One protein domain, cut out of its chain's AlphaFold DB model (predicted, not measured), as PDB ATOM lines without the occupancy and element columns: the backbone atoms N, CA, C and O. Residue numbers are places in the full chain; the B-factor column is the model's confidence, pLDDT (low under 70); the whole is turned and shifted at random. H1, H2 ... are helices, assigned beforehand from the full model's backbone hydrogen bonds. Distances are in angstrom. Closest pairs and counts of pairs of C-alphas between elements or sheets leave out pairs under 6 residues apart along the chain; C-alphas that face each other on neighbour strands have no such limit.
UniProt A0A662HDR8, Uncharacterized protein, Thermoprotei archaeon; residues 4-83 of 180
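This is residues 4 to 83 of the 180 residues of an uncharacterized protein of Thermoprotei archaeon (UniProt A0A662HDR8). An open zigzag of five helices without a common core: H1 and H2 fold into a long hairpin at one end, H3 turns off it at a corner, H4 comes back from H3 as the second arm of a V, and H5 makes another corner at the end of H4. The printed part has 80 residues with five named helices in the order H1 to H5, no named strand, and the class is all helix. It is loose, with a radius of gyration of the C-alphas of 16.9 A, and elongated, spanning 49 by 26 by 19 A.

H1, residues 4 to 20, begins with C-alpha 4 at (166.668, 222.834, 197.491) and is 24.4 A long. H2 is residues 25 to 38, 19.9 A. H3 is residues 41 to 55, 20.9 A. H4 is residues 58 to 70, 18.5 A. H5 is residues 72 to 82, 15.1 A, ending with C-alpha 82 at (171.888, 242.400, 184.084).

H1 and H2 form a helical hairpin and touch, closest at the C-alphas of Lys 18 and Val 31, 5.9 A apart. They run opposite ways at a shallow tilt of 8 degrees. H2 and H3 only just touch, with 3 pairs of C-alphas within 8 A, and only at the corner, closest at the C-alphas of Leu 38 and Leu 44, 7.4 A; they are about perpendicular at 88 degrees. H3 and H4 are close but not clearly touching, with the C-alphas of Leu 52 and Leu 61 closest at 7.3 A; they run opposite ways at 37 degrees, only just a steep tilt. H4 and H5 only just touch, with 3 pairs within 8 A, only at the corner, closest at the C-alphas of Arg 69 and Arg 75, 5.4 A; at 72 degrees they are only just about perpendicular. H1 is apart from H3, H4 and H5. In H1, H2, H3, H4 and H5 every O i to N i+4 pair is within hydrogen-bond range.

The C-alphas farthest apart, of Gly 23 and Phe 83, are 51.9 A apart. The printed part has no cut, and the four links are tight. Residues 42 to 51 of H3 stand free. Mean pLDDT of the printed part is 76.9; residues 4 to 6, 22, 76 and 79 to 83 are under 70.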
ATOM      1  N   ASN A   4     165.610 223.490 196.704       49.12
ATOM      2  CA  ASN A   4     166.668 222.834 197.491       49.12
ATOM      3  C   ASN A   4     166.237 221.459 198.036       49.12
ATOM      4  O   ASN A   4     167.062 220.555 198.130       49.12
ATOM      5  N   GLU A   5     164.948 221.274 198.332       56.16
ATOM      6  CA  GLU A   5     164.381 219.990 198.747       56.16
ATOM      7  C   GLU A   5     164.439 218.968 197.602       56.16
ATOM      8  O   GLU A   5     164.647 217.791 197.861       56.16
ATOM      9  N   ASP A   6     164.323 219.375 196.333       67.50
ATOM     10  CA  ASP A   6     164.218 218.425 195.219       67.50
ATOM     11  C   ASP A   6     165.563 217.768 194.874       67.50
ATOM     12  O   ASP A   6     165.621 216.552 194.671       67.50
ATOM     13  N   ILE A   7     166.668 218.526 194.861       72.06
ATOM     14  CA  ILE A   7     168.013 217.959 194.638       72.06
ATOM     15  C   ILE A   7     168.452 217.123 195.846       72.06
ATOM     16  O   ILE A   7     169.001 216.035 195.663       72.06
ATOM     17  N   GLU A   8     168.162 217.567 197.071       75.62
ATOM     18  CA  GLU A   8     168.422 216.784 198.286       75.62
ATOM     19  C   GLU A   8     167.591 215.491 198.325       75.62
ATOM     20  O   GLU A   8     168.090 214.425 198.706       75.62
ATOM     21  N   VAL A   9     166.345 215.526 197.845       81.00
ATOM     22  CA  VAL A   9     165.499 214.333 197.691       81.00
ATOM     23  C   VAL A   9     166.058 213.391 196.619       81.00
ATOM     24  O   VAL A   9     166.054 212.176 196.806       81.00
ATOM     25  N   ILE A  10     166.582 213.904 195.507       81.06
ATOM     26  CA  ILE A  10     167.211 213.065 194.474       81.06
ATOM     27  C   ILE A  10     168.521 212.454 194.989       81.06
ATOM     28  O   ILE A  10     168.753 211.259 194.794       81.06
ATOM     29  N   LEU A  11     169.355 213.221 195.692       82.56
ATOM     30  CA  LEU A  11     170.585 212.726 196.317       82.56
ATOM     31  C   LEU A  11     170.296 211.664 197.382       82.56
ATOM     32  O   LEU A  11     170.950 210.622 197.397       82.56
ATOM     33  N   SER A  12     169.282 211.868 198.227       81.75
ATOM     34  CA  SER A  12     168.887 210.873 199.233       81.75
ATOM     35  C   SER A  12     168.383 209.576 198.593       81.75
ATOM     36  O   SER A  12     168.842 208.500 198.975       81.75
ATOM     37  N   LYS A  13     167.555 209.653 197.544       83.81
ATOM     38  CA  LYS A  13     167.140 208.477 196.755       83.81
ATOM     39  C   LYS A  13     168.306 207.787 196.049       83.81
ATOM     40  O   LYS A  13     168.312 206.566 195.940       83.81
ATOM     41  N   THR A  14     169.299 208.544 195.586       85.00
ATOM     42  CA  THR A  14     170.513 208.000 194.948       85.00
ATOM     43  C   THR A  14     171.382 207.271 195.975       85.00
ATOM     44  O   THR A  14     171.883 206.184 195.702       85.00
ATOM     45  N   SER A  15     171.472 207.804 197.196       82.25
ATOM     46  CA  SER A  15     172.134 207.152 198.330       82.25
ATOM     47  C   SER A  15     171.418 205.868 198.768       82.25
ATOM     48  O   SER A  15     172.067 204.863 199.060       82.25
ATOM     49  N   GLU A  16     170.083 205.853 198.771       83.38
ATOM     50  CA  GLU A  16     169.301 204.627 198.985       83.38
ATOM     51  C   GLU A  16     169.532 203.602 197.872       83.38
ATOM     52  O   GLU A  16     169.696 202.415 198.157       83.38
ATOM     53  N   LEU A  17     169.624 204.053 196.617       83.19
ATOM     54  CA  LEU A  17     169.964 203.192 195.487       83.19
ATOM     55  C   LEU A  17     171.353 202.575 195.667       83.19
ATOM     56  O   LEU A  17     171.492 201.373 195.493       83.19
ATOM     57  N   LYS A  18     172.352 203.358 196.100       83.19
ATOM     58  CA  LYS A  18     173.716 202.877 196.381       83.19
ATOM     59  C   LYS A  18     173.709 201.723 197.382       83.19
ATOM     60  O   LYS A  18     174.368 200.716 197.152       83.19
ATOM     61  N   LYS A  19     172.914 201.846 198.451       83.38
ATOM     62  CA  LYS A  19     172.722 200.786 199.457       83.38
ATOM     63  C   LYS A  19     171.988 199.566 198.894       83.38
ATOM     64  O   LYS A  19     172.261 198.444 199.295       83.38
ATOM     65  N   ALA A  20     171.055 199.767 197.966       81.00
ATOM     66  CA  ALA A  20     170.307 198.677 197.343       81.00
ATOM     67  C   ALA A  20     171.135 197.865 196.330       81.00
ATOM     68  O   ALA A  20     170.833 196.693 196.117       81.00
ATOM     69  N   VAL A  21     172.163 198.466 195.715       83.88
ATOM     70  CA  VAL A  21     173.091 197.781 194.789       83.88
ATOM     71  C   VAL A  21     174.442 197.430 195.421       83.88
ATOM     72  O   VAL A  21     175.369 197.009 194.726       83.88
ATOM     73  N   GLU A  22     174.531 197.553 196.746       69.94
ATOM     74  CA  GLU A  22     175.711 197.237 197.544       69.94
ATOM     75  C   GLU A  22     176.030 195.735 197.416       69.94
ATOM     76  O   GLU A  22     175.312 194.871 197.921       69.94
ATOM     77  N   GLY A  23     177.084 195.418 196.656       74.88
ATOM     78  CA  GLY A  23     177.473 194.046 196.305       74.88
ATOM     79  C   GLY A  23     177.751 193.825 194.814       74.88
ATOM     80  O   GLY A  23     178.443 192.870 194.467       74.88
ATOM     81  N   ASP A  24     177.283 194.718 193.936       83.12
ATOM     82  CA  ASP A  24     177.707 194.780 192.533       83.12
ATOM     83  C   ASP A  24     178.669 195.962 192.355       83.12
ATOM     84  O   ASP A  24     178.260 197.126 192.392       83.12
ATOM     85  N   GLU A  25     179.962 195.672 192.173       79.88
ATOM     86  CA  GLU A  25     181.005 196.693 192.002       79.88
ATOM     87  C   GLU A  25     180.709 197.644 190.832       79.88
ATOM     88  O   GLU A  25     180.939 198.848 190.944       79.88
ATOM     89  N   LYS A  26     180.152 197.140 189.720       83.62
ATOM     90  CA  LYS A  26     179.841 197.974 188.549       83.62
ATOM     91  C   LYS A  26     178.647 198.873 188.811       83.62
ATOM     92  O   LYS A  26     178.665 200.039 188.422       83.62
ATOM     93  N   ALA A  27     177.605 198.339 189.436       80.00
ATOM     94  CA  ALA A  27     176.421 199.131 189.729       80.00
ATOM     95  C   ALA A  27     176.689 200.169 190.827       80.00
ATOM     96  O   ALA A  27     176.213 201.296 190.727       80.00
ATOM     97  N   THR A  28     177.515 199.826 191.817       83.88
ATOM     98  CA  THR A  28     177.946 200.757 192.868       83.88
ATOM     99  C   THR A  28     178.755 201.913 192.277       83.88
ATOM    100  O   THR A  28     178.460 203.066 192.583       83.88
ATOM    101  N   ALA A  29     179.698 201.625 191.371       84.75
ATOM    102  CA  ALA A  29     180.484 202.650 190.684       84.75
ATOM    103  C   ALA A  29     179.609 203.605 189.849       84.75
ATOM    104  O   ALA A  29     179.770 204.816 189.925       84.75
ATOM    105  N   LEU A  30     178.621 203.083 189.112       85.31
ATOM    106  CA  LEU A  30     177.698 203.917 188.328       85.31
ATOM    107  C   LEU A  30     176.830 204.836 189.199       85.31
ATOM    108  O   LEU A  30     176.531 205.963 188.804       85.31
ATOM    109  N   VAL A  31     176.391 204.355 190.366       86.81
ATOM    110  CA  VAL A  31     175.615 205.171 191.309       86.81
ATOM    111  C   VAL A  31     176.498 206.241 191.954       86.81
ATOM    112  O   VAL A  31     176.038 207.360 192.163       86.81
ATOM    113  N   GLU A  32     177.764 205.928 192.223       85.19
ATOM    114  CA  GLU A  32     178.738 206.874 192.765       85.19
ATOM    115  C   GLU A  32     179.068 207.998 191.773       85.19
ATOM    116  O   GLU A  32     178.992 209.169 192.147       85.19
ATOM    117  N   ASP A  33     179.282 207.665 190.496       84.31
ATOM    118  CA  ASP A  33     179.457 208.646 189.416       84.31
ATOM    119  C   ASP A  33     178.228 209.567 189.276       84.31
ATOM    120  O   ASP A  33     178.349 210.781 189.087       84.31
ATOM    121  N   LEU A  34     177.014 209.011 189.387       84.06
ATOM    122  CA  LEU A  34     175.768 209.787 189.365       84.06
ATOM    123  C   LEU A  34     175.656 210.729 190.564       84.06
ATOM    124  O   LEU A  34     175.244 211.879 190.406       84.06
ATOM    125  N   GLU A  35     176.013 210.257 191.756       83.88
ATOM    126  CA  GLU A  35     175.999 211.060 192.974       83.88
ATOM    127  C   GLU A  35     177.011 212.214 192.888       83.88
ATOM    128  O   GLU A  35     176.706 213.335 193.298       83.88
ATOM    129  N   GLU A  36     178.190 211.977 192.308       85.25
ATOM    130  CA  GLU A  36     179.208 213.006 192.079       85.25
ATOM    131  C   GLU A  36     178.742 214.065 191.067       85.25
ATOM    132  O   GLU A  36     178.884 215.265 191.315       85.25
ATOM    133  N   LEU A  37     178.100 213.649 189.971       83.06
ATOM    134  CA  LEU A  37     177.498 214.570 189.000       83.06
ATOM    135  C   LEU A  37     176.381 215.417 189.621       83.06
ATOM    136  O   LEU A  37     176.292 216.615 189.346       83.06
ATOM    137  N   LEU A  38     175.544 214.817 190.471       82.69
ATOM    138  CA  LEU A  38     174.459 215.507 191.174       82.69
ATOM    139  C   LEU A  38     174.962 216.486 192.240       82.69
ATOM    140  O   LEU A  38     174.326 217.513 192.473       82.69
ATOM    141  N   LYS A  39     176.125 216.217 192.842       83.31
ATOM    142  CA  LYS A  39     176.797 217.133 193.778       83.31
ATOM    143  C   LYS A  39     177.374 218.379 193.106       83.31
ATOM    144  O   LYS A  39     177.729 219.315 193.819       83.31
ATOM    145  N   ASN A  40     177.471 218.418 191.773       83.56
ATOM    146  CA  ASN A  40     177.985 219.567 191.032       83.56
ATOM    147  C   ASN A  40     176.856 220.350 190.319       83.56
ATOM    148  O   ASN A  40     176.607 220.148 189.123       83.56
ATOM    149  N   PRO A  41     176.174 221.276 191.021       75.25
ATOM    150  CA  PRO A  41     175.042 222.019 190.466       75.25
ATOM    151  C   PRO A  41     175.438 222.935 189.298       75.25
ATOM    152  O   PRO A  41     174.653 223.120 188.367       75.25
ATOM    153  N   GLU A  42     176.660 223.475 189.296       75.81
ATOM    154  CA  GLU A  42     177.162 224.347 188.226       75.81
ATOM    155  C   GLU A  42     177.295 223.589 186.903       75.81
ATOM    156  O   GLU A  42     176.844 224.053 185.850       75.81
ATOM    157  N   TYR A  43     177.867 222.384 186.956       79.44
ATOM    158  CA  TYR A  43     177.999 221.519 185.791       79.44
ATOM    159  C   TYR A  43     176.631 221.128 185.222       79.44
ATOM    160  O   TYR A  43     176.424 221.207 184.006       79.44
ATOM    161  N   LEU A  44     175.677 220.769 186.086       80.31
ATOM    162  CA  LEU A  44     174.313 220.417 185.683       80.31
ATOM    163  C   LEU A  44     173.575 221.584 185.031       80.31
ATOM    164  O   LEU A  44     172.935 221.396 183.993       80.31
ATOM    165  N   ALA A  45     173.703 222.790 185.586       79.25
ATOM    166  CA  ALA A  45     173.105 223.990 185.014       79.25
ATOM    167  C   ALA A  45     173.648 224.262 183.603       79.25
ATOM    168  O   ALA A  45     172.882 224.428 182.649       79.25
ATOM    169  N   VAL A  46     174.972 224.228 183.431       79.12
ATOM    170  CA  VAL A  46     175.620 224.464 182.131       79.12
ATOM    171  C   VAL A  46     175.266 223.368 181.122       79.12
ATOM    172  O   VAL A  46     174.953 223.671 179.967       79.12
ATOM    173  N   ALA A  47     175.278 222.100 181.536       80.12
ATOM    174  CA  ALA A  47     174.912 220.974 180.680       80.12
ATOM    175  C   ALA A  47     173.438 221.042 180.248       80.12
ATOM    176  O   ALA A  47     173.135 220.838 179.068       80.12
ATOM    177  N   GLY A  48     172.539 221.402 181.169       79.06
ATOM    178  CA  GLY A  48     171.117 221.608 180.903       79.06
ATOM    179  C   GLY A  48     170.875 222.724 179.888       79.06
ATOM    180  O   GLY A  48     170.195 222.505 178.884       79.06
ATOM    181  N   ILE A  49     171.507 223.887 180.078       78.44
ATOM    182  CA  ILE A  49     171.422 225.020 179.140       78.44
ATOM    183  C   ILE A  49     171.972 224.630 177.765       78.44
ATOM    184  O   ILE A  49     171.347 224.905 176.739       78.44
ATOM    185  N   LYS A  50     173.123 223.951 177.723       79.25
ATOM    186  CA  LYS A  50     173.757 223.514 176.472       79.25
ATOM    187  C   LYS A  50     172.877 222.534 175.698       79.25
ATOM    188  O   LYS A  50     172.792 222.632 174.476       79.25
ATOM    189  N   LYS A  51     172.211 221.610 176.395       78.88
ATOM    190  CA  LYS A  51     171.279 220.654 175.789       78.88
ATOM    191  C   LYS A  51     170.021 221.352 175.272       78.88
ATOM    192  O   LYS A  51     169.670 221.169 174.110       78.88
ATOM    193  N   LEU A  52     169.411 222.217 176.085       78.38
ATOM    194  CA  LEU A  52     168.240 223.013 175.698       78.38
ATOM    195  C   LEU A  52     168.517 223.886 174.469       78.38
ATOM    196  O   LEU A  52     167.688 223.951 173.571       78.38
ATOM    197  N   SER A  53     169.694 224.507 174.408       73.38
ATOM    198  CA  SER A  53     170.129 225.340 173.279       73.38
ATOM    199  C   SER A  53     170.325 224.547 171.981       73.38
ATOM    200  O   SER A  53     170.084 225.063 170.893       73.38
ATOM    201  N   LYS A  54     170.750 223.282 172.077       76.38
ATOM    202  CA  LYS A  54     171.051 222.439 170.913       76.38
ATOM    203  C   LYS A  54     169.831 221.686 170.373       76.38
ATOM    204  O   LYS A  54     169.777 221.420 169.177       76.38
ATOM    205  N   GLU A  55     168.900 221.299 171.242       70.56
ATOM    206  CA  GLU A  55     167.780 220.412 170.891       70.56
ATOM    207  C   GLU A  55     166.462 221.146 170.618       70.56
ATOM    208  O   GLU A  55     165.605 220.589 169.936       70.56
ATOM    209  N   LYS A  56     166.276 222.375 171.121       71.25
ATOM    210  CA  LYS A  56     165.000 223.094 171.000       71.25
ATOM    211  C   LYS A  56     165.003 224.160 169.914       71.25
ATOM    212  O   LYS A  56     166.002 224.836 169.678       71.25
ATOM    213  N   SER A  57     163.839 224.347 169.292       72.12
ATOM    214  CA  SER A  57     163.592 225.486 168.412       72.12
ATOM    215  C   SER A  57     163.574 226.794 169.214       72.12
ATOM    216  O   SER A  57     163.330 226.817 170.424       72.12
ATOM    217  N   LEU A  58     163.826 227.910 168.531       70.19
ATOM    218  CA  LEU A  58     163.896 229.245 169.135       70.19
ATOM    219  C   LEU A  58     162.577 229.629 169.845       70.19
ATOM    220  O   LEU A  58     162.594 230.267 170.897       70.19
ATOM    221  N   GLU A  59     161.437 229.168 169.328       70.44
ATOM    222  CA  GLU A  59     160.106 229.370 169.919       70.44
ATOM    223  C   GLU A  59     159.924 228.608 171.238       70.44
ATOM    224  O   GLU A  59     159.454 229.174 172.227       70.44
ATOM    225  N   GLU A  60     160.363 227.351 171.308       73.38
ATOM    226  CA  GLU A  60     160.292 226.566 172.542       73.38
ATOM    227  C   GLU A  60     161.256 227.079 173.613       73.38
ATOM    228  O   GLU A  60     160.922 227.089 174.799       73.38
ATOM    229  N   LEU A  61     162.441 227.542 173.207       76.38
ATOM    230  CA  LEU A  61     163.374 228.247 174.088       76.38
ATOM    231  C   LEU A  61     162.742 229.513 174.659       76.38
ATOM    232  O   LEU A  61     162.850 229.754 175.858       76.38
ATOM    233  N   THR A  62     162.026 230.275 173.833       74.50
ATOM    234  CA  THR A  62     161.323 231.484 174.277       74.50
ATOM    235  C   THR A  62     160.247 231.144 175.306       74.50
ATOM    236  O   THR A  62     160.179 231.795 176.343       74.50
ATOM    237  N   HIS A  63     159.478 230.070 175.102       79.69
ATOM    238  CA  HIS A  63     158.488 229.609 176.080       79.69
ATOM    239  C   HIS A  63     159.125 229.169 177.413       79.69
ATOM    240  O   HIS A  63     158.603 229.467 178.489       79.69
ATOM    241  N   VAL A  64     160.265 228.472 177.368       78.06
ATOM    242  CA  VAL A  64     161.007 228.073 178.579       78.06
ATOM    243  C   VAL A  64     161.570 229.301 179.300       78.06
ATOM    244  O   VAL A  64     161.440 229.398 180.517       78.06
ATOM    245  N   ILE A  65     162.125 230.269 178.566       75.81
ATOM    246  CA  ILE A  65     162.622 231.537 179.116       75.81
ATOM    247  C   ILE A  65     161.486 232.354 179.735       75.81
ATOM    248  O   ILE A  65     161.657 232.883 180.828       75.81
ATOM    249  N   ASP A  66     160.317 232.425 179.100       79.00
ATOM    250  CA  ASP A  66     159.156 233.132 179.649       79.00
ATOM    251  C   ASP A  66     158.633 232.473 180.925       79.00
ATOM    252  O   ASP A  66     158.205 233.165 181.851       79.00
ATOM    253  N   LYS A  67     158.697 231.140 181.011       80.00
ATOM    254  CA  LYS A  67     158.370 230.416 182.242       80.00
ATOM    255  C   LYS A  67     159.399 230.699 183.340       80.00
ATOM    256  O   LYS A  67     158.998 231.010 184.453       80.00
ATOM    257  N   MET A  68     160.691 230.682 183.006       76.75
ATOM    258  CA  MET A  68     161.780 231.044 183.922       76.75
ATOM    259  C   MET A  68     161.680 232.500 184.393       76.75
ATOM    260  O   MET A  68     161.929 232.797 185.548       76.75
ATOM    261  N   ARG A  69     161.254 233.429 183.535       71.12
ATOM    262  CA  ARG A  69     161.107 234.848 183.890       71.12
ATOM    263  C   ARG A  69     159.959 235.120 184.867       71.12
ATOM    264  O   ARG A  69     159.967 236.152 185.536       71.12
ATOM    265  N   LYS A  70     158.956 234.239 184.904       80.31
ATOM    266  CA  LYS A  70     157.848 234.298 185.869       80.31
ATOM    267  C   LYS A  70     158.253 233.791 187.252       80.31
ATOM    268  O   LYS A  70     157.537 234.083 188.203       80.31
ATOM    269  N   ASP A  71     159.362 233.065 187.344       81.75
ATOM    270  CA  ASP A  71     159.932 232.632 188.609       81.75
ATOM    271  C   ASP A  71     160.655 233.798 189.299       81.75
ATOM    272  O   ASP A  71     161.418 234.537 188.670       81.75
ATOM    273  N   GLU A  72     160.379 234.001 190.585       73.31
ATOM    274  CA  GLU A  72     160.879 235.142 191.351       73.31
ATOM    275  C   GLU A  72     162.384 235.036 191.639       73.31
ATOM    276  O   GLU A  72     163.093 236.045 191.589       73.31
ATOM    277  N   GLU A  73     162.905 233.824 191.837       75.12
ATOM    278  CA  GLU A  73     164.328 233.593 192.100       75.12
ATOM    279  C   GLU A  73     165.159 233.794 190.833       75.12
ATOM    280  O   GLU A  73     166.165 234.513 190.836       75.12
ATOM    281  N   VAL A  74     164.686 233.251 189.711       76.06
ATOM    282  CA  VAL A  74     165.337 233.434 188.409       76.06
ATOM    283  C   VAL A  74     165.243 234.886 187.956       76.06
ATOM    284  O   VAL A  74     166.205 235.434 187.413       76.06
ATOM    285  N   ARG A  75     164.119 235.561 188.214       71.88
ATOM    286  CA  ARG A  75     163.988 236.995 187.953       71.88
ATOM    287  C   ARG A  75     165.000 237.802 188.759       71.88
ATOM    288  O   ARG A  75     165.664 238.659 188.177       71.88
ATOM    289  N   ARG A  76     165.173 237.499 190.048       69.50
ATOM    290  CA  ARG A  76     166.175 238.146 190.906       69.50
ATOM    291  C   ARG A  76     167.594 237.888 190.399       69.50
ATOM    292  O   ARG A  76     168.391 238.820 190.320       69.50
ATOM    293  N   PHE A  77     167.899 236.664 189.969       70.62
ATOM    294  CA  PHE A  77     169.177 236.324 189.338       70.62
ATOM    295  C   PHE A  77     169.412 237.095 188.031       70.62
ATOM    296  O   PHE A  77     170.500 237.633 187.823       70.62
ATOM    297  N   ILE A  78     168.403 237.200 187.161       71.00
ATOM    298  CA  ILE A  78     168.478 237.971 185.911       71.00
ATOM    299  C   ILE A  78     168.673 239.461 186.206       71.00
ATOM    300  O   ILE A  78     169.469 240.111 185.531       71.00
ATOM    301  N   GLU A  79     167.974 240.013 187.198       64.38
ATOM    302  CA  GLU A  79     168.118 241.413 187.610       64.38
ATOM    303  C   GLU A  79     169.529 241.698 188.152       64.38
ATOM    304  O   GLU A  79     170.154 242.668 187.719       64.38
ATOM    305  N   ILE A  80     170.081 240.813 188.990       62.22
ATOM    306  CA  ILE A  80     171.464 240.909 189.492       62.22
ATOM    307  C   ILE A  80     172.477 240.776 188.344       62.22
ATOM    308  O   ILE A  80     173.419 241.559 188.241       62.22
ATOM    309  N   SER A  81     172.268 239.821 187.437       63.09
ATOM    310  CA  SER A  81     173.185 239.536 186.324       63.09
ATOM    311  C   SER A  81     173.176 240.623 185.247       63.09
ATOM    312  O   SER A  81     174.191 240.870 184.597       63.09
ATOM    313  N   ARG A  82     172.038 241.299 185.049       60.78
ATOM    314  CA  ARG A  82     171.888 242.400 184.084       60.78
ATOM    315  C   ARG A  82     172.668 243.649 184.510       60.78
ATOM    316  O   ARG A  82     173.031 244.451 183.651       60.78
ATOM    317  N   PHE A  83     172.979 243.790 185.799       59.28
ATOM    318  CA  PHE A  83     173.810 244.865 186.332       59.28
ATOM    319  C   PHE A  83     175.002 244.287 187.108       59.28
ATOM    320  O   PHE A  83     174.984 244.291 188.336       59.28
TER     321      PHE A  83